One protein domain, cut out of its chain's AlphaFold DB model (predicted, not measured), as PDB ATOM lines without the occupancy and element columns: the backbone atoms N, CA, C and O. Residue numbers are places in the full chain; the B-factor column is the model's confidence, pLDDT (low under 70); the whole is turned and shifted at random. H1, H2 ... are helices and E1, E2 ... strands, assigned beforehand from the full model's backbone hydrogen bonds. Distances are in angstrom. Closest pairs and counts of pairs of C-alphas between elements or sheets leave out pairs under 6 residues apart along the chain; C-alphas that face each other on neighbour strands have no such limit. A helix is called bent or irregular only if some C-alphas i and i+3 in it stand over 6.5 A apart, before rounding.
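Overview. This is residues 4 to 147 of the 180 residues of an uncharacterized protein of Brevibacterium aurantiacum (UniProt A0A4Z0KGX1). A strongly twisted wall of four antiparallel strands has two helices, H1 and H2, crossing over one face, and the helical hairpin of H3 and H4 packs on H2 away from the strands. Residues 142 to 147 of H4 stick out. The printed part has 144 residues, with four named strands and four named helices that follow along the chain as E1 E2 E3 E4 H1 H2 H3 H4; the sheet's order is E1 E2 E3 E4, all antiparallel, and the class is mixed, helices and strands. The whole is compact, with a radius of gyration of the C-alphas of 15.7 A and spans of 49 by 37 by 29 A.

Along the chain. E1, residues 10 to 17, begins at C-alpha 10 (310.048, 226.504, 237.931), is 19.5 A long and bends by 66 degrees at residue 14. E2 is residues 23 to 29, E3 residues 32 to 39, 21.5 A long, and E4 residues 46 to 50. H1, residues 53 to 69, 26.4 A, is only just irregular: C-alphas 54 and 57 are 6.9 A apart. H2, residues 75 to 96, is 31.2 A long and begins at (296.806, 225.343, 243.312). H3 is residues 100 to 114, 21.3 A. H4, residues 120 to 147, 40.0 A, is irregular, with C-alphas 122 and 125 7.1 A apart, has a kink of 34 degrees near residue 127, and ends at C-alpha 147 (319.639, 252.655, 224.631).

Arrangement. The strands form a meander, each the antiparallel neighbour of the one before. N 13 and O 26 are 2.7 A apart between E1 and E2, N 27 and O 35 2.7 A between E2 and E3, and N 36 and O 49 2.8 A between E3 and E4. H1 and H2 on one face make two layers, helices over a sheet. H1 runs across the strands over E3 at a height over the sheet of 8.3 A. H2 runs across them over E1 and E2 at 8.7 A; the closest C-alphas of E1 and H2, Leu 12 and Leu 83, are 5.7 A apart. H2 is the hub, touching three helices. Its residues 75 to 79 touch residues 62 to 69 of H1, about perpendicular at 87 degrees, closest at C-alphas 67 and 75, 5.2 A. With residues 85 to 93 H2 touches H3, opposite ways at a steep tilt of 53 degrees, closest at C-alphas 89 and 103, 6.1 A. H3 and H4 form a helical hairpin, at a shallow tilt of 18 degrees, closest at C-alphas 101 and 134, 4.1 A. H1 and H3 are apart. In H2 and H3 every O i to N i+4 pair is within hydrogen-bond range; in H1 10 of 13 are, in H4 22 of 24.

Size, cuts and confidence. The C-alphas farthest apart, Gly 43 and Val 147, are 49.8 A apart. The printed part has no cut and no long link. Its mean pLDDT is 91.6, and residue 146 is under 70.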
ATOM      1  N   THR A   4     311.632 232.566 234.557       93.62
ATOM      2  CA  THR A   4     311.807 231.789 235.790       93.62
ATOM      3  C   THR A   4     311.874 232.644 237.055       93.62
ATOM      4  O   THR A   4     311.561 232.147 238.129       93.62
ATOM      5  N   ASP A   5     312.214 233.932 236.950       93.56
ATOM      6  CA  ASP A   5     312.227 234.853 238.093       93.56
ATOM      7  C   ASP A   5     310.800 235.109 238.638       93.56
ATOM      8  O   ASP A   5     310.634 235.543 239.777       93.56
ATOM      9  N   TYR A   6     309.764 234.810 237.842       94.12
ATOM     10  CA  TYR A   6     308.343 234.999 238.171       94.12
ATOM     11  C   TYR A   6     307.624 233.714 238.580       94.12
ATOM     12  O   TYR A   6     306.572 233.775 239.207       94.12
ATOM     13  N   THR A   7     308.179 232.559 238.231       94.75
ATOM     14  CA  THR A   7     307.630 231.226 238.531       94.75
ATOM     15  C   THR A   7     308.386 230.566 239.680       94.75
ATOM     16  O   THR A   7     308.436 229.346 239.813       94.75
ATOM     17  N   GLY A   8     309.083 231.376 240.472       93.75
ATOM     18  CA  GLY A   8     309.917 230.937 241.569       93.75
ATOM     19  C   GLY A   8     311.220 230.282 241.137       93.75
ATOM     20  O   GLY A   8     312.049 230.113 242.011       93.75
ATOM     21  N   GLY A   9     311.425 229.940 239.866       95.38
ATOM     22  CA  GLY A   9     312.511 229.098 239.352       95.38
ATOM     23  C   GLY A   9     311.991 227.868 238.599       95.38
ATOM     24  O   GLY A   9     312.785 227.118 238.030       95.38
ATOM     25  N   TYR A  10     310.670 227.644 238.597       96.75
ATOM     26  CA  TYR A  10     310.048 226.504 237.931       96.75
ATOM     27  C   TYR A  10     309.824 226.756 236.436       96.75
ATOM     28  O   TYR A  10     309.494 227.865 236.018       96.75
ATOM     29  N   ALA A  11     309.989 225.725 235.618       96.31
ATOM     30  CA  ALA A  11     309.703 225.773 234.190       96.31
ATOM     31  C   ALA A  11     309.188 224.418 233.706       96.31
ATOM     32  O   ALA A  11     309.540 223.386 234.274       96.31
ATOM     33  N   LEU A  12     308.397 224.426 232.637       95.88
ATOM     34  CA  LEU A  12     307.972 223.207 231.962       95.88
ATOM     35  C   LEU A  12     309.067 222.690 231.020       95.88
ATOM     36  O   LEU A  12     309.793 223.468 230.397       95.88
ATOM     37  N   ALA A  13     309.161 221.375 230.884       93.69
ATOM     38  CA  ALA A  13     309.950 220.680 229.884       93.69
ATOM     39  C   ALA A  13     309.213 219.420 229.411       93.69
ATOM     40  O   ALA A  13     308.384 218.863 230.124       93.69
ATOM     41  N   LYS A  14     309.526 218.974 228.187       91.62
ATOM     42  CA  LYS A  14     308.994 217.739 227.576       91.62
ATOM     43  C   LYS A  14     307.474 217.562 227.743       91.62
ATOM     44  O   LYS A  14     307.008 216.503 228.145       91.62
ATOM     45  N   PHE A  15     306.716 218.613 227.442       93.62
ATOM     46  CA  PHE A  15     305.260 218.555 227.453       93.62
ATOM     47  C   PHE A  15     304.741 217.757 226.255       93.62
ATOM     48  O   PHE A  15     305.014 218.104 225.103       93.62
ATOM     49  N   GLU A  16     303.963 216.715 226.526       92.38
ATOM     50  CA  GLU A  16     303.284 215.915 225.512       92.38
ATOM     51  C   GLU A  16     301.797 215.822 225.853       92.38
ATOM     52  O   GLU A  16     301.431 215.322 226.911       92.38
ATOM     53  N   GLN A  17     300.925 216.277 224.947       90.12
ATOM     54  CA  GLN A  17     299.474 216.245 225.136       90.12
ATOM     55  C   GLN A  17     298.782 215.450 224.027       90.12
ATOM     56  O   GLN A  17     299.025 215.634 222.831       90.12
ATOM     57  N   LEU A  18     297.860 214.583 224.429       87.19
ATOM     58  CA  LEU A  18     296.997 213.809 223.551       87.19
ATOM     59  C   LEU A  18     295.668 214.531 223.305       87.19
ATOM     60  O   LEU A  18     295.170 215.294 224.130       87.19
ATOM     61  N   ARG A  19     295.001 214.201 222.190       82.12
ATOM     62  CA  ARG A  19     293.660 214.738 221.859       82.12
ATOM     63  C   ARG A  19     292.591 214.429 222.914       82.12
ATOM     64  O   ARG A  19     291.564 215.103 222.961       82.12
ATOM     65  N   THR A  20     292.816 213.408 223.739       82.94
ATOM     66  CA  THR A  20     291.954 213.024 224.866       82.94
ATOM     67  C   THR A  20     292.044 213.991 226.048       82.94
ATOM     68  O   THR A  20     291.275 213.844 226.993       82.94
ATOM     69  N   GLY A  21     292.952 214.971 226.003       81.56
ATOM     70  CA  GLY A  21     293.286 215.854 227.120       81.56
ATOM     71  C   GLY A  21     294.336 215.267 228.063       81.56
ATOM     72  O   GLY A  21     294.786 215.973 228.953       81.56
ATOM     73  N   ALA A  22     294.737 214.009 227.858       89.81
ATOM     74  CA  ALA A  22     295.777 213.378 228.657       89.81
ATOM     75  C   ALA A  22     297.117 214.027 228.326       89.81
ATOM     76  O   ALA A  22     297.370 214.326 227.154       89.81
ATOM     77  N   PHE A  23     297.965 214.232 229.324       93.00
ATOM     78  CA  PHE A  23     299.283 214.805 229.097       93.00
ATOM     79  C   PHE A  23     300.317 214.278 230.082       93.00
ATOM     80  O   PHE A  23     299.985 213.818 231.174       93.00
ATOM     81  N   THR A  24     301.576 214.394 229.684       95.56
ATOM     82  CA  THR A  24     302.733 214.253 230.562       95.56
ATOM     83  C   THR A  24     303.597 215.500 230.461       95.56
ATOM     84  O   THR A  24     303.648 216.165 229.421       95.56
ATOM     85  N   ALA A  25     304.257 215.848 231.560       96.12
ATOM     86  CA  ALA A  25     305.197 216.952 231.585       96.12
ATOM     87  C   ALA A  25     306.303 216.737 232.616       96.12
ATOM     88  O   ALA A  25     306.080 216.168 233.684       96.12
ATOM     89  N   GLU A  26     307.481 217.269 232.312       97.12
ATOM     90  CA  GLU A  26     308.580 217.412 233.257       97.12
ATOM     91  C   GLU A  26     308.591 218.847 233.791       97.12
ATOM     92  O   GLU A  26     308.535 219.815 233.035       97.12
ATOM     93  N   ILE A  27     308.704 219.008 235.103       97.12
ATOM     94  CA  ILE A  27     308.881 220.304 235.750       97.12
ATOM     95  C   ILE A  27     310.334 220.415 236.185       97.12
ATOM     96  O   ILE A  27     310.861 219.617 236.971       97.12
ATOM     97  N   LEU A  28     310.986 221.443 235.662       97.06
ATOM     98  CA  LEU A  28     312.338 221.813 236.021       97.06
ATOM     99  C   LEU A  28     312.314 222.853 237.135       97.06
ATOM    100  O   LEU A  28     311.477 223.749 237.129       97.06
ATOM    101  N   ARG A  29     313.298 222.791 238.026       96.12
ATOM    102  CA  ARG A  29     313.657 223.844 238.966       96.12
ATOM    103  C   ARG A  29     315.064 224.321 238.654       96.12
ATOM    104  O   ARG A  29     316.003 223.530 238.702       96.12
ATOM    105  N   ASP A  30     315.207 225.588 238.275       94.62
ATOM    106  CA  ASP A  30     316.498 226.194 237.918       94.62
ATOM    107  C   ASP A  30     317.271 225.373 236.856       94.62
ATOM    108  O   ASP A  30     318.499 225.283 236.858       94.62
ATOM    109  N   GLY A  31     316.527 224.744 235.935       93.38
ATOM    110  CA  GLY A  31     317.050 223.889 234.862       93.38
ATOM    111  C   GLY A  31     317.256 222.411 235.224       93.38
ATOM    112  O   GLY A  31     317.600 221.626 234.343       93.38
ATOM    113  N   LYS A  32     317.029 222.000 236.477       95.31
ATOM    114  CA  LYS A  32     317.101 220.599 236.918       95.31
ATOM    115  C   LYS A  32     315.706 219.971 236.955       95.31
ATOM    116  O   LYS A  32     314.816 220.536 237.572       95.31
ATOM    117  N   HIS A  33     315.520 218.793 236.363       96.44
ATOM    118  CA  HIS A  33     314.255 218.051 236.452       96.44
ATOM    119  C   HIS A  33     313.996 217.597 237.896       96.44
ATOM    120  O   HIS A  33     314.883 216.992 238.503       96.44
ATOM    121  N   VAL A  34     312.825 217.934 238.448       96.81
ATOM    122  CA  VAL A  34     312.478 217.662 239.857       96.81
ATOM    123  C   VAL A  34     311.114 216.998 240.052       96.81
ATOM    124  O   VAL A  34     310.979 216.184 240.966       96.81
ATOM    125  N   VAL A  35     310.121 217.312 239.216       97.19
ATOM    126  CA  VAL A  35     308.748 216.800 239.345       97.19
ATOM    127  C   VAL A  35     308.240 216.342 237.983       97.19
ATOM    128  O   VAL A  35     308.414 217.046 236.997       97.19
ATOM    129  N   GLU A  36     307.582 215.192 237.949       97.06
ATOM    130  CA  GLU A  36     306.805 214.708 236.812       97.06
ATOM    131  C   GLU A  36     305.321 214.955 237.073       97.06
ATOM    132  O   GLU A  36     304.842 214.817 238.205       97.06
ATOM    133  N   VAL A  37     304.602 215.317 236.014       96.62
ATOM    134  CA  VAL A  37     303.153 215.497 236.030       96.62
ATOM    135  C   VAL A  37     302.537 214.596 234.975       96.62
ATOM    136  O   VAL A  37     302.985 214.578 233.830       96.62
ATOM    137  N   GLU A  38     301.493 213.872 235.357       95.56
ATOM    138  CA  GLU A  38     300.704 213.032 234.462       95.56
ATOM    139  C   GLU A  38     299.216 213.316 234.662       95.56
ATOM    140  O   GLU A  38     298.731 213.367 235.791       95.56
ATOM    141  N   ASN A  39     298.478 213.451 233.565       92.88
ATOM    142  CA  ASN A  39     297.025 213.549 233.567       92.88
ATOM    143  C   ASN A  39     296.427 212.493 232.627       92.88
ATOM    144  O   ASN A  39     296.835 212.375 231.471       92.88
ATOM    145  N   ASP A  40     295.426 211.755 233.113       88.19
ATOM    146  CA  ASP A  40     294.802 210.640 232.386       88.19
ATOM    147  C   ASP A  40     293.800 211.073 231.288       88.19
ATOM    148  O   ASP A  40     293.333 210.233 230.514       88.19
ATOM    149  N   GLY A  41     293.432 212.355 231.183       81.62
ATOM    150  CA  GLY A  41     292.467 212.836 230.191       81.62
ATOM    151  C   GLY A  41     291.522 213.923 230.682       81.62
ATOM    152  O   GLY A  41     291.575 214.378 231.817       81.62
ATOM    153  N   ARG A  42     290.574 214.315 229.821       73.62
ATOM    154  CA  ARG A  42     289.479 215.231 230.194       73.62
ATOM    155  C   ARG A  42     288.747 214.728 231.446       73.62
ATOM    156  O   ARG A  42     288.094 213.688 231.399       73.62
ATOM    157  N   GLY A  43     288.828 215.499 232.530       70.94
ATOM    158  CA  GLY A  43     288.236 215.169 233.830       70.94
ATOM    159  C   GLY A  43     289.096 214.260 234.717       70.94
ATOM    160  O   GLY A  43     288.631 213.851 235.778       70.94
ATOM    161  N   GLY A  44     290.316 213.925 234.292       75.62
ATOM    162  CA  GLY A  44     291.330 213.300 235.134       75.62
ATOM    163  C   GLY A  44     292.023 214.334 236.020       75.62
ATOM    164  O   GLY A  44     292.170 215.491 235.629       75.62
ATOM    165  N   SER A  45     292.452 213.908 237.207       84.06
ATOM    166  CA  SER A  45     293.264 214.725 238.113       84.06
ATOM    167  C   SER A  45     294.743 214.609 237.761       84.06
ATOM    168  O   SER A  45     295.203 213.536 237.354       84.06
ATOM    169  N   ASN A  46     295.501 215.680 237.981       91.56
ATOM    170  CA  ASN A  46     296.948 215.632 237.827       91.56
ATOM    171  C   ASN A  46     297.571 214.748 238.920       91.56
ATOM    172  O   ASN A  46     297.325 214.906 240.120       91.56
ATOM    173  N   ARG A  47     298.418 213.809 238.504       94.50
ATOM    174  CA  ARG A  47     299.309 213.045 239.375       94.50
ATOM    175  C   ARG A  47     300.686 213.680 239.351       94.50
ATOM    176  O   ARG A  47     301.225 213.947 238.285       94.50
ATOM    177  N   TYR A  48     301.255 213.863 240.539       95.88
ATOM    178  CA  TYR A  48     302.582 214.441 240.714       95.88
ATOM    179  C   TYR A  48     303.511 213.443 241.386       95.88
ATOM    180  O   TYR A  48     303.193 212.938 242.468       95.88
ATOM    181  N   SER A  49     304.678 213.233 240.793       96.44
ATOM    182  CA  SER A  49     305.750 212.408 241.348       96.44
ATOM    183  C   SER A  49     307.058 213.181 241.372       96.44
ATOM    184  O   SER A  49     307.382 213.927 240.454       96.44
ATOM    185  N   ALA A  50     307.833 213.008 242.439       95.88
ATOM    186  CA  ALA A  50     309.224 213.430 242.433       95.88
ATOM    187  C   ALA A  50     310.033 212.475 241.545       95.88
ATOM    188  O   ALA A  50     309.803 211.266 241.566       95.88
ATOM    189  N   VAL A  51     311.011 213.002 240.810       95.56
ATOM    190  CA  VAL A  51     311.856 212.191 239.904       95.56
ATOM    191  C   VAL A  51     312.775 211.211 240.638       95.56
ATOM    192  O   VAL A  51     313.289 210.260 240.054       95.56
ATOM    193  N   SER A  52     313.041 211.478 241.915       92.81
ATOM    194  CA  SER A  52     313.859 210.653 242.798       92.81
ATOM    195  C   SER A  52     313.519 210.941 244.254       92.81
ATOM    196  O   SER A  52     312.895 211.961 244.568       92.81
ATOM    197  N   ASP A  53     313.996 210.084 245.158       92.06
ATOM    198  CA  ASP A  53     313.789 210.266 246.594       92.06
ATOM    199  C   ASP A  53     314.368 211.591 247.110       92.06
ATOM    200  O   ASP A  53     313.757 212.236 247.966       92.06
ATOM    201  N   GLU A  54     315.500 212.046 246.555       89.81
ATOM    202  CA  GLU A  54     316.095 213.337 246.920       89.81
ATOM    203  C   GLU A  54     315.247 214.534 246.469       89.81
ATOM    204  O   GLU A  54     315.372 215.622 247.031       89.81
ATOM    205  N   SER A  55     314.373 214.345 245.477       90.62
ATOM    206  CA  SER A  55     313.500 215.391 244.931       90.62
ATOM    207  C   SER A  55     312.138 215.461 245.636       90.62
ATOM    208  O   SER A  55     311.334 216.337 245.330       90.62
ATOM    209  N   ASN A  56     311.865 214.605 246.627       92.75
ATOM    210  CA  ASN A  56     310.608 214.663 247.388       92.75
ATOM    211  C   ASN A  56     310.407 216.008 248.102       92.75
ATOM    212  O   ASN A  56     309.288 216.517 248.170       92.75
ATOM    213  N   ALA A  57     311.490 216.606 248.605       94.31
ATOM    214  CA  ALA A  57     311.436 217.939 249.200       94.31
ATOM    215  C   ALA A  57     311.058 219.014 248.167       94.31
ATOM    216  O   ALA A  57     310.344 219.955 248.502       94.31
ATOM    217  N   GLU A  58     311.476 218.848 246.908       95.00
ATOM    218  CA  GLU A  58     311.129 219.763 245.816       95.00
ATOM    219  C   GLU A  58     309.667 219.634 245.400       95.00
ATOM    220  O   GLU A  58     309.030 220.643 245.120       95.00
ATOM    221  N   LEU A  59     309.095 218.424 245.418       95.62
ATOM    222  CA  LEU A  59     307.661 218.246 245.177       95.62
ATOM    223  C   LEU A  59     306.815 218.982 246.229       95.62
ATOM    224  O   LEU A  59     305.807 219.606 245.894       95.62
ATOM    225  N   LEU A  60     307.227 218.936 247.499       94.56
ATOM    226  CA  LEU A  60     306.578 219.708 248.560       94.56
ATOM    227  C   LEU A  60     306.766 221.213 248.343       94.56
ATOM    228  O   LEU A  60     305.787 221.949 248.363       94.56
ATOM    229  N   ALA A  61     307.990 221.659 248.049       95.38
ATOM    230  CA  ALA A  61     308.277 223.066 247.777       95.38
ATOM    231  C   ALA A  61     307.505 223.610 246.563       95.38
ATOM    232  O   ALA A  61     307.052 224.752 246.590       95.38
ATOM    233  N   PHE A  62     307.309 222.792 245.527       95.38
ATOM    234  CA  PHE A  62     306.505 223.122 244.353       95.38
ATOM    235  C   PHE A  62     305.041 223.357 244.735       95.38
ATOM    236  O   PHE A  62     304.462 224.378 244.368       95.38
ATOM    237  N   ARG A  63     304.455 222.451 245.529       94.62
ATOM    238  CA  ARG A  63     303.079 222.597 246.030       94.62
ATOM    239  C   ARG A  63     302.933 223.810 246.942       94.62
ATOM    240  O   ARG A  63     301.975 224.561 246.793       94.62
ATOM    241  N   ASP A  64     303.895 224.028 247.833       94.69
ATOM    242  CA  ASP A  64     303.918 225.184 248.730       94.69
ATOM    243  C   ASP A  64     304.072 226.498 247.962       94.69
ATOM    244  O   ASP A  64     303.510 227.513 248.364       94.69
ATOM    245  N   TYR A  65     304.844 226.505 246.873       94.38
ATOM    246  CA  TYR A  65     304.958 227.658 245.990       94.38
ATOM    247  C   TYR A  65     303.619 227.948 245.316       94.38
ATOM    248  O   TYR A  65     303.118 229.064 245.414       94.38
ATOM    249  N   ALA A  66     303.017 226.932 244.696       94.00
ATOM    250  CA  ALA A  66     301.737 227.063 244.019       94.00
ATOM    251  C   ALA A  66     300.639 227.563 244.974       94.00
ATOM    252  O   ALA A  66     299.925 228.508 244.656       94.00
ATOM    253  N   ALA A  67     300.557 227.009 246.187       93.00
ATOM    254  CA  ALA A  67     299.551 227.380 247.184       93.00
ATOM    255  C   ALA A  67     299.647 228.837 247.675       93.00
ATOM    256  O   ALA A  67     298.681 229.354 248.230       93.00
ATOM    257  N   ARG A  68     300.789 229.517 247.498       91.25
ATOM    258  CA  ARG A  68     300.926 230.933 247.889       91.25
ATOM    259  C   ARG A  68     300.118 231.856 246.993       91.25
ATOM    260  O   ARG A  68     299.524 232.804 247.497       91.25
ATOM    261  N   ASP A  69     300.132 231.572 245.696       85.44
ATOM    262  CA  ASP A  69     299.665 232.509 244.679       85.44
ATOM    263  C   ASP A  69     298.449 231.979 243.902       85.44
ATOM    264  O   ASP A  69     297.686 232.783 243.388       85.44
ATOM    265  N   PHE A  70     298.204 230.663 243.862       86.69
ATOM    266  CA  PHE A  70     297.151 230.035 243.040       86.69
ATOM    267  C   PHE A  70     295.918 229.564 243.831       86.69
ATOM    268  O   PHE A  70     295.085 228.825 243.312       86.69
ATOM    269  N   GLY A  71     295.760 230.031 245.074       75.06
ATOM    270  CA  GLY A  71     294.547 229.839 245.876       75.06
ATOM    271  C   GLY A  71     294.398 228.460 246.533       75.06
ATOM    272  O   GLY A  71     295.345 227.683 246.634       75.06
ATOM    273  N   ASP A  72     293.186 228.178 247.022       73.94
ATOM    274  CA  ASP A  72     292.899 227.006 247.869       73.94
ATOM    275  C   ASP A  72     292.389 225.781 247.088       73.94
ATOM    276  O   ASP A  72     292.369 224.668 247.619       73.94
ATOM    277  N   PHE A  73     291.947 225.970 245.841       77.62
ATOM    278  CA  PHE A  73     291.408 224.901 245.006       77.62
ATOM    279  C   PHE A  73     292.463 224.449 243.995       77.62
ATOM    280  O   PHE A  73     292.750 225.165 243.043       77.62
ATOM    281  N   GLU A  74     293.050 223.275 244.242       86.88
ATOM    282  CA  GLU A  74     294.044 222.620 243.373       86.88
ATOM    283  C   GLU A  74     295.155 223.565 242.853       86.88
ATOM    284  O   GLU A  74     295.435 223.606 241.656       86.88
ATOM    285  N   PRO A  75     295.855 224.310 243.735       91.25
ATOM    286  CA  PRO A  75     296.806 225.343 243.312       91.25
ATOM    287  C   PRO A  75     297.949 224.809 242.445       91.25
ATOM    288  O   PRO A  75     298.438 225.509 241.564       91.25
ATOM    289  N   ALA A  76     298.384 223.568 242.686       93.56
ATOM    290  CA  ALA A  76     299.409 222.920 241.874       93.56
ATOM    291  C   ALA A  76     298.955 222.737 240.420       93.56
ATOM    292  O   ALA A  76     299.763 222.933 239.518       93.56
ATOM    293  N   ASP A  77     297.679 222.420 240.200       92.25
ATOM    294  CA  ASP A  77     297.117 222.187 238.869       92.25
ATOM    295  C   ASP A  77     297.041 223.509 238.111       92.25
ATOM    296  O   ASP A  77     297.602 223.614 237.021       92.25
ATOM    297  N   ALA A  78     296.508 224.553 238.750       91.06
ATOM    298  CA  ALA A  78     296.511 225.907 238.198       91.06
ATOM    299  C   ALA A  78     297.937 226.414 237.902       91.06
ATOM    300  O   ALA A  78     298.174 227.096 236.901       91.06
ATOM    301  N   PHE A  79     298.917 226.055 238.740       95.38
ATOM    302  CA  PHE A  79     300.309 226.412 238.491       95.38
ATOM    303  C   PHE A  79     300.937 225.615 237.332       95.38
ATOM    304  O   PHE A  79     301.723 226.162 236.564       95.38
ATOM    305  N   VAL A  80     300.597 224.337 237.149       94.94
ATOM    306  CA  VAL A  80     301.032 223.578 235.965       94.94
ATOM    307  C   VAL A  80     300.418 224.155 234.694       94.94
ATOM    308  O   VAL A  80     301.131 224.310 233.705       94.94
ATOM    309  N   GLU A  81     299.135 224.515 234.720       92.38
ATOM    310  CA  GLU A  81     298.451 225.126 233.577       92.38
ATOM    311  C   GLU A  81     299.151 226.408 233.114       92.38
ATOM    312  O   GLU A  81     299.463 226.538 231.932       92.38
ATOM    313  N   VAL A  82     299.525 227.304 234.036       95.62
ATOM    314  CA  VAL A  82     300.274 228.508 233.640       95.62
ATOM    315  C   VAL A  82     301.672 228.193 233.109       95.62
ATOM    316  O   VAL A  82     302.157 228.882 232.215       95.62
ATOM    317  N   LEU A  83     302.343 227.150 233.611       96.75
ATOM    318  CA  LEU A  83     303.637 226.728 233.065       96.75
ATOM    319  C   LEU A  83     303.498 226.171 231.637       96.75
ATOM    320  O   LEU A  83     304.384 226.409 230.813       96.75
ATOM    321  N   ILE A  84     302.389 225.487 231.335       95.38
ATOM    322  CA  ILE A  84     302.019 225.049 229.979       95.38
ATOM    323  C   ILE A  84     301.792 226.253 229.075       95.38
ATOM    324  O   ILE A  84     302.414 226.337 228.012       95.38
ATOM    325  N   ASP A  85     300.990 227.222 229.505       96.50
ATOM    326  CA  ASP A  85     300.722 228.408 228.695       96.50
ATOM    327  C   ASP A  85     301.979 229.250 228.474       96.50
ATOM    328  O   ASP A  85     302.219 229.710 227.358       96.50
ATOM    329  N   ILE A  86     302.858 229.375 229.474       97.25
ATOM    330  CA  ILE A  86     304.172 230.009 229.308       97.25
ATOM    331  C   ILE A  86     304.993 229.306 228.216       97.25
ATOM    332  O   ILE A  86     305.558 229.996 227.362       97.25
ATOM    333  N   ASP A  87     305.065 227.970 228.207       95.50
ATOM    334  CA  ASP A  87     305.800 227.234 227.168       95.50
ATOM    335  C   ASP A  87     305.170 227.428 225.778       95.50
ATOM    336  O   ASP A  87     305.875 227.708 224.801       95.50
ATOM    337  N   ILE A  88     303.836 227.383 225.680       94.56
ATOM    338  CA  ILE A  88     303.095 227.646 224.439       94.56
ATOM    339  C   ILE A  88     303.374 229.062 223.929       94.56
ATOM    340  O   ILE A  88     303.666 229.246 222.741       94.56
ATOM    341  N   ILE A  89     303.317 230.067 224.805       96.19
ATOM    342  CA  ILE A  89     303.592 231.463 224.463       96.19
ATOM    343  C   ILE A  89     305.033 231.601 223.981       96.19
ATOM    344  O   ILE A  89     305.261 232.147 222.901       96.19
ATOM    345  N   GLN A  90     306.009 231.070 224.724       94.56
ATOM    346  CA  GLN A  90     307.418 231.115 224.328       94.56
ATOM    347  C   GLN A  90     307.643 230.457 222.965       94.56
ATOM    348  O   GLN A  90     308.369 230.999 222.127       94.56
ATOM    349  N   ASN A  91     307.004 229.314 222.714       93.12
ATOM    350  CA  ASN A  91     307.030 228.663 221.413       93.12
ATOM    351  C   ASN A  91     306.453 229.573 220.327       93.12
ATOM    352  O   ASN A  91     307.114 229.782 219.311       93.12
ATOM    353  N   ARG A  92     305.275 230.169 220.523       93.88
ATOM    354  CA  ARG A  92     304.669 231.075 219.534       93.88
ATOM    355  C   ARG A  92     305.549 232.291 219.256       93.88
ATOM    356  O   ARG A  92     305.849 232.540 218.094       93.88
ATOM    357  N   VAL A  93     306.034 232.972 220.296       94.38
ATOM    358  CA  VAL A  93     306.942 234.130 220.195       94.38
ATOM    359  C   VAL A  93     308.184 233.787 219.365       94.38
ATOM    360  O   VAL A  93     308.539 234.539 218.459       94.38
ATOM    361  N   ARG A  94     308.804 232.618 219.594       93.06
ATOM    362  CA  ARG A  94     309.972 232.158 218.816       93.06
ATOM    363  C   ARG A  94     309.687 231.989 217.319       93.06
ATOM    364  O   ARG A  94     310.590 232.206 216.517       93.06
ATOM    365  N   HIS A  95     308.476 231.577 216.944       92.00
ATOM    366  CA  HIS A  95     308.137 231.263 215.551       92.00
ATOM    367  C   HIS A  95     307.488 232.433 214.799       92.00
ATOM    368  O   HIS A  95     307.675 232.542 213.590       92.00
ATOM    369  N   SER A  96     306.719 233.286 215.481       92.19
ATOM    370  CA  SER A  96     305.997 234.403 214.859       92.19
ATOM    371  C   SER A  96     306.682 235.758 215.032       92.19
ATOM    372  O   SER A  96     306.392 236.673 214.266       92.19
ATOM    373  N   GLY A  97     307.560 235.906 216.030       87.88
ATOM    374  CA  GLY A  97     308.130 237.197 216.422       87.88
ATOM    375  C   GLY A  97     307.150 238.130 217.146       87.88
ATOM    376  O   GLY A  97     307.486 239.290 217.367       87.88
ATOM    377  N   ALA A  98     305.950 237.657 217.505       93.31
ATOM    378  CA  ALA A  98     304.998 238.422 218.314       93.31
ATOM    379  C   ALA A  98     305.547 238.688 219.725       93.31
ATOM    380  O   ALA A  98     306.427 237.965 220.200       93.31
ATOM    381  N   ARG A  99     305.007 239.692 220.425       94.31
ATOM    382  CA  ARG A  99     305.384 239.942 221.824       94.31
ATOM    383  C   ARG A  99     304.738 238.925 222.758       94.31
ATOM    384  O   ARG A  99     303.644 238.429 222.496       94.31
ATOM    385  N   PHE A 100     305.405 238.636 223.878       96.25
ATOM    386  CA  PHE A 100     304.866 237.728 224.895       96.25
ATOM    387  C   PHE A 100     303.498 238.212 225.388       96.25
ATOM    388  O   PHE A 100     302.562 237.424 225.439       96.25
ATOM    389  N   SER A 101     303.379 239.504 225.706       96.94
ATOM    390  CA  SER A 101     302.147 240.130 226.201       96.94
ATOM    391  C   SER A 101     300.971 239.987 225.233       96.94
ATOM    392  O   SER A 101     299.867 239.669 225.659       96.94
ATOM    393  N   GLU A 102     301.211 240.155 223.933       97.06
ATOM    394  CA  GLU A 102     300.190 240.022 222.888       97.06
ATOM    395  C   GLU A 102     299.650 238.590 222.808       97.06
ATOM    396  O   GLU A 102     298.440 238.377 222.733       97.06
ATOM    397  N   VAL A 103     300.543 237.597 222.839       97.62
ATOM    398  CA  VAL A 103     300.145 236.184 222.789       97.62
ATOM    399  C   VAL A 103     299.479 235.758 224.098       97.62
ATOM    400  O   VAL A 103     298.504 235.011 224.057       97.62
ATOM    401  N   ALA A 104     299.978 236.244 225.237       97.81
ATOM    402  CA  ALA A 104     299.400 235.987 226.550       97.81
ATOM    403  C   ALA A 104     297.961 236.507 226.640       97.81
ATOM    404  O   ALA A 104     297.068 235.749 227.002       97.81
ATOM    405  N   GLU A 105     297.708 237.757 226.243       98.06
ATOM    406  CA  GLU A 105     296.357 238.328 226.301       98.06
ATOM    407  C   GLU A 105     295.387 237.588 225.370       98.06
ATOM    408  O   GLU A 105     294.240 237.363 225.737       98.06
ATOM    409  N   ALA A 106     295.848 237.125 224.203       96.81
ATOM    410  CA  ALA A 106     295.019 236.311 223.317       96.81
ATOM    411  C   ALA A 106     294.599 234.970 223.952       96.81
ATOM    412  O   ALA A 106     293.469 234.537 223.749       96.81
ATOM    413  N   ILE A 107     295.487 234.318 224.715       96.00
ATOM    414  CA  ILE A 107     295.163 233.084 225.454       96.00
ATOM    415  C   ILE A 107     294.199 233.377 226.607       96.00
ATOM    416  O   ILE A 107     293.258 232.613 226.818       96.00
ATOM    417  N   ILE A 108     294.401 234.486 227.326       96.62
ATOM    418  CA  ILE A 108     293.517 234.896 228.425       96.62
ATOM    419  C   ILE A 108     292.099 235.145 227.900       96.62
ATOM    420  O   ILE A 108     291.154 234.577 228.438       96.62
ATOM    421  N   VAL A 109     291.949 235.918 226.821       96.88
ATOM    422  CA  VAL A 109     290.637 236.206 226.218       96.88
ATOM    423  C   VAL A 109     289.941 234.923 225.754       96.88
ATOM    424  O   VAL A 109     288.777 234.718 226.079       96.88
ATOM    425  N   ASP A 110     290.646 234.025 225.056       95.75
ATOM    426  CA  ASP A 110     290.084 232.730 224.628       95.75
ATOM    427  C   ASP A 110     289.648 231.872 225.831       95.75
ATOM    428  O   ASP A 110     288.589 231.238 225.821       95.75
ATOM    429  N   SER A 111     290.423 231.905 226.917       93.19
ATOM    430  CA  SER A 111     290.094 231.205 228.162       93.19
ATOM    431  C   SER A 111     288.852 231.792 228.838       93.19
ATOM    432  O   SER A 111     287.963 231.044 229.237       93.19
ATOM    433  N   GLU A 112     288.747 233.118 228.937       94.06
ATOM    434  CA  GLU A 112     287.586 233.805 229.518       94.06
ATOM    435  C   GLU A 112     286.305 233.577 228.698       94.06
ATOM    436  O   GLU A 112     285.232 233.398 229.273       94.06
ATOM    437  N   GLU A 113     286.403 233.543 227.365       94.56
ATOM    438  CA  GLU A 113     285.260 233.313 226.470       94.56
ATOM    439  C   GLU A 113     284.752 231.863 226.492       94.56
ATOM    440  O   GLU A 113     283.565 231.617 226.252       94.56
ATOM    441  N   THR A 114     285.632 230.896 226.765       91.62
ATOM    442  CA  THR A 114     285.299 229.461 226.747       91.62
ATOM    443  C   THR A 114     285.002 228.877 228.127       91.62
ATOM    444  O   THR A 114     284.355 227.826 228.218       91.62
ATOM    445  N   ALA A 115     285.444 229.541 229.197       89.56
ATOM    446  CA  ALA A 115     285.209 229.117 230.567       89.56
ATOM    447  C   ALA A 115     283.738 229.251 230.986       89.56
ATOM    448  O   ALA A 115     282.946 230.031 230.455       89.56
ATOM    449  N   ILE A 116     283.376 228.488 232.017       90.56
ATOM    450  CA  ILE A 116     282.132 228.713 232.748       90.56
ATOM    451  C   ILE A 116     282.299 230.042 233.513       90.56
ATOM    452  O   ILE A 116     283.292 230.188 234.225       90.56
ATOM    453  N   PRO A 117     281.383 231.023 233.409       91.06
ATOM    454  CA  PRO A 117     281.585 232.354 233.996       91.06
ATOM    455  C   PRO A 117     281.935 232.347 235.491       91.06
ATOM    456  O   PRO A 117     282.744 233.148 235.954       91.06
ATOM    457  N   GLU A 118     281.367 231.413 236.254       90.56
ATOM    458  CA  GLU A 118     281.626 231.243 237.684       90.56
ATOM    459  C   GLU A 118     283.034 230.716 237.996       90.56
ATOM    460  O   GLU A 118     283.474 230.833 239.141       90.56
ATOM    461  N   THR A 119     283.742 230.142 237.016       87.50
ATOM    462  CA  THR A 119     285.105 229.626 237.200       87.50
ATOM    463  C   THR A 119     286.189 230.648 236.874       87.50
ATOM    464  O   THR A 119     287.305 230.510 237.371       87.50
ATOM    465  N   VAL A 120     285.867 231.698 236.109       88.06
ATOM    466  CA  VAL A 120     286.815 232.760 235.719       88.06
ATOM    467  C   VAL A 120     287.540 233.387 236.923       88.06
ATOM    468  O   VAL A 120     288.761 233.522 236.856       88.06
ATOM    469  N   PRO A 121     286.882 233.694 238.065       89.75
ATOM    470  CA  PRO A 121     287.586 234.243 239.226       89.75
ATOM    471  C   PRO A 121     288.709 233.348 239.775       89.75
ATOM    472  O   PRO A 121     289.687 233.874 240.300       89.75
ATOM    473  N   TYR A 122     288.606 232.019 239.643       86.56
ATOM    474  CA  TYR A 122     289.657 231.094 240.091       86.56
ATOM    475  C   TYR A 122     290.859 231.064 239.140       86.56
ATOM    476  O   TYR A 122     291.954 230.696 239.551       86.56
ATOM    477  N   MET A 123     290.677 231.491 237.888       90.31
ATOM    478  CA  MET A 123     291.740 231.592 236.884       90.31
ATOM    479  C   MET A 123     292.508 232.918 236.984       90.31
ATOM    480  O   MET A 123     293.565 233.071 236.377       90.31
ATOM    481  N   GLN A 124     292.018 233.881 237.773       92.12
ATOM    482  CA  GLN A 124     292.632 235.203 237.879       92.12
ATOM    483  C   GLN A 124     294.123 235.165 238.263       92.12
ATOM    484  O   GLN A 124     294.896 235.874 237.619       92.12
ATOM    485  N   PRO A 125     294.584 234.327 239.217       92.75
ATOM    486  CA  PRO A 125     296.009 234.259 239.534       92.75
ATOM    487  C   PRO A 125     296.885 233.784 238.370       92.75
ATOM    488  O   PRO A 125     298.003 234.269 238.191       92.75
ATOM    489  N   HIS A 126     296.360 232.873 237.545       93.69
ATOM    490  CA  HIS A 126     297.006 232.445 236.309       93.69
ATOM    491  C   HIS A 126     297.152 233.646 235.358       93.69
ATOM    492  O   HIS A 126     298.267 233.984 234.948       93.69
ATOM    493  N   PHE A 127     296.061 234.355 235.068       95.25
ATOM    494  CA  PHE A 127     296.084 235.504 234.160       95.25
ATOM    495  C   PHE A 127     296.982 236.640 234.663       95.25
ATOM    496  O   PHE A 127     297.732 237.238 233.886       95.25
ATOM    497  N   ASP A 128     296.953 236.914 235.965       95.62
ATOM    498  CA  ASP A 128     297.787 237.933 236.599       95.62
ATOM    499  C   ASP A 128     299.277 237.610 236.447       95.62
ATOM    500  O   ASP A 128     300.073 238.505 236.144       95.62
ATOM    501  N   LEU A 129     299.669 236.338 236.589       96.44
ATOM    502  CA  LEU A 129     301.052 235.925 236.371       96.44
ATOM    503  C   LEU A 129     301.480 236.121 234.909       96.44
ATOM    504  O   LEU A 129     302.549 236.687 234.663       96.44
ATOM    505  N   LEU A 130     300.652 235.712 233.943       97.56
ATOM    506  CA  LEU A 130     300.947 235.902 232.518       97.56
ATOM    507  C   LEU A 130     301.109 237.385 232.163       97.56
ATOM    508  O   LEU A 130     302.094 237.767 231.524       97.56
ATOM    509  N   ARG A 131     300.195 238.241 232.636       97.69
ATOM    510  CA  ARG A 131     300.268 239.696 232.433       97.69
ATOM    511  C   ARG A 131     301.503 240.300 233.097       97.69
ATOM    512  O   ARG A 131     302.178 241.127 232.486       97.69
ATOM    513  N   LYS A 132     301.847 239.860 234.313       96.88
ATOM    514  CA  LYS A 132     303.052 240.303 235.034       96.88
ATOM    515  C   LYS A 132     304.334 239.965 234.271       96.88
ATOM    516  O   LYS A 132     305.213 240.819 234.165       96.88
ATOM    517  N   ILE A 133     304.434 238.750 233.728       96.94
ATOM    518  CA  ILE A 133     305.574 238.331 232.901       96.94
ATOM    519  C   ILE A 133     305.624 239.159 231.613       96.94
ATOM    520  O   ILE A 133     306.673 239.710 231.281       96.94
ATOM    521  N   GLY A 134     304.493 239.294 230.912       96.25
ATOM    522  CA  GLY A 134     304.408 240.061 229.669       96.25
ATOM    523  C   GLY A 134     304.827 241.519 229.840       96.25
ATOM    524  O   GLY A 134     305.686 241.997 229.103       96.25
ATOM    525  N   ALA A 135     304.303 242.199 230.862       95.25
ATOM    526  CA  ALA A 135     304.643 243.589 231.156       95.25
ATOM    527  C   ALA A 135     306.140 243.783 231.448       95.25
ATOM    528  O   ALA A 135     306.731 244.777 231.027       95.25
ATOM    529  N   ALA A 136     306.764 242.837 232.150       94.88
ATOM    530  CA  ALA A 136     308.187 242.912 232.450       94.88
ATOM    531  C   ALA A 136     309.073 242.703 231.217       94.88
ATOM    532  O   ALA A 136     310.046 243.431 231.029       94.88
ATOM    533  N   LEU A 137     308.726 241.738 230.364       92.88
ATOM    534  CA  LEU A 137     309.466 241.491 229.128       92.88
ATOM    535  C   LEU A 137     309.333 242.661 228.147       92.88
ATOM    536  O   LEU A 137     310.322 243.055 227.535       92.88
ATOM    537  N   ASP A 138     308.148 243.262 228.039       89.69
ATOM    538  CA  ASP A 138     307.937 244.443 227.198       89.69
ATOM    539  C   ASP A 138     308.732 245.659 227.699       89.69
ATOM    540  O   ASP A 138     309.301 246.402 226.897       89.69
ATOM    541  N   ALA A 139     308.810 245.853 229.021       88.25
ATOM    542  CA  ALA A 139     309.611 246.918 229.619       88.25
ATOM    543  C   ALA A 139     311.113 246.746 229.330       88.25
ATOM    544  O   ALA A 139     311.795 247.731 229.040       88.25
ATOM    545  N   ASP A 140     311.617 245.509 229.356       83.56
ATOM    546  CA  ASP A 140     313.008 245.198 229.011       83.56
ATOM    547  C   ASP A 140     313.320 245.513 227.536       83.56
ATOM    548  O   ASP A 140     314.377 246.072 227.234       83.56
ATOM    549  N   VAL A 141     312.398 245.196 226.618       81.12
ATOM    550  CA  VAL A 141     312.548 245.508 225.183       81.12
ATOM    551  C   VAL A 141     312.545 247.020 224.955       81.12
ATOM    552  O   VAL A 141     313.453 247.545 224.315       81.12
ATOM    553  N   ALA A 142     311.588 247.742 225.546       75.06
ATOM    554  CA  ALA A 142     311.518 249.198 225.425       75.06
ATOM    555  C   ALA A 142     312.773 249.893 225.990       75.06
ATOM    556  O   ALA A 142     313.257 250.877 225.423       75.06
ATOM    557  N   ALA A 143     313.325 249.375 227.092       75.25
ATOM    558  CA  ALA A 143     314.580 249.867 227.645       75.25
ATOM    559  C   ALA A 143     315.757 249.637 226.680       75.25
ATOM    560  O   ALA A 143     316.553 250.556 226.480       75.25
ATOM    561  N   ALA A 144     315.853 248.465 226.044       74.94
ATOM    562  CA  ALA A 144     316.900 248.171 225.064       74.94
ATOM    563  C   ALA A 144     316.820 249.087 223.827       74.94
ATOM    564  O   ALA A 144     317.817 249.723 223.478       74.94
ATOM    565  N   ASP A 145     315.627 249.255 223.248       73.81
ATOM    566  CA  ASP A 145     315.401 250.128 222.085       73.81
ATOM    567  C   ASP A 145     315.768 251.594 222.383       73.81
ATOM    568  O   ASP A 145     316.293 252.318 221.528       73.81
ATOM    569  N   SER A 146     315.532 252.047 223.621       67.69
ATOM    570  CA  SER A 146     315.895 253.400 224.056       67.69
ATOM    571  C   SER A 146     317.412 253.616 224.139       67.69
ATOM    572  O   SER A 146     317.905 254.689 223.785       67.69
ATOM    573  N   VAL A 147     318.173 252.597 224.553       71.38
ATOM    574  CA  VAL A 147     319.639 252.655 224.631       71.38
ATOM    575  C   VAL A 147     320.256 252.636 223.235       71.38
ATOM    576  O   VAL A 147     321.160 253.430 222.968       71.38
TER     577      VAL A 147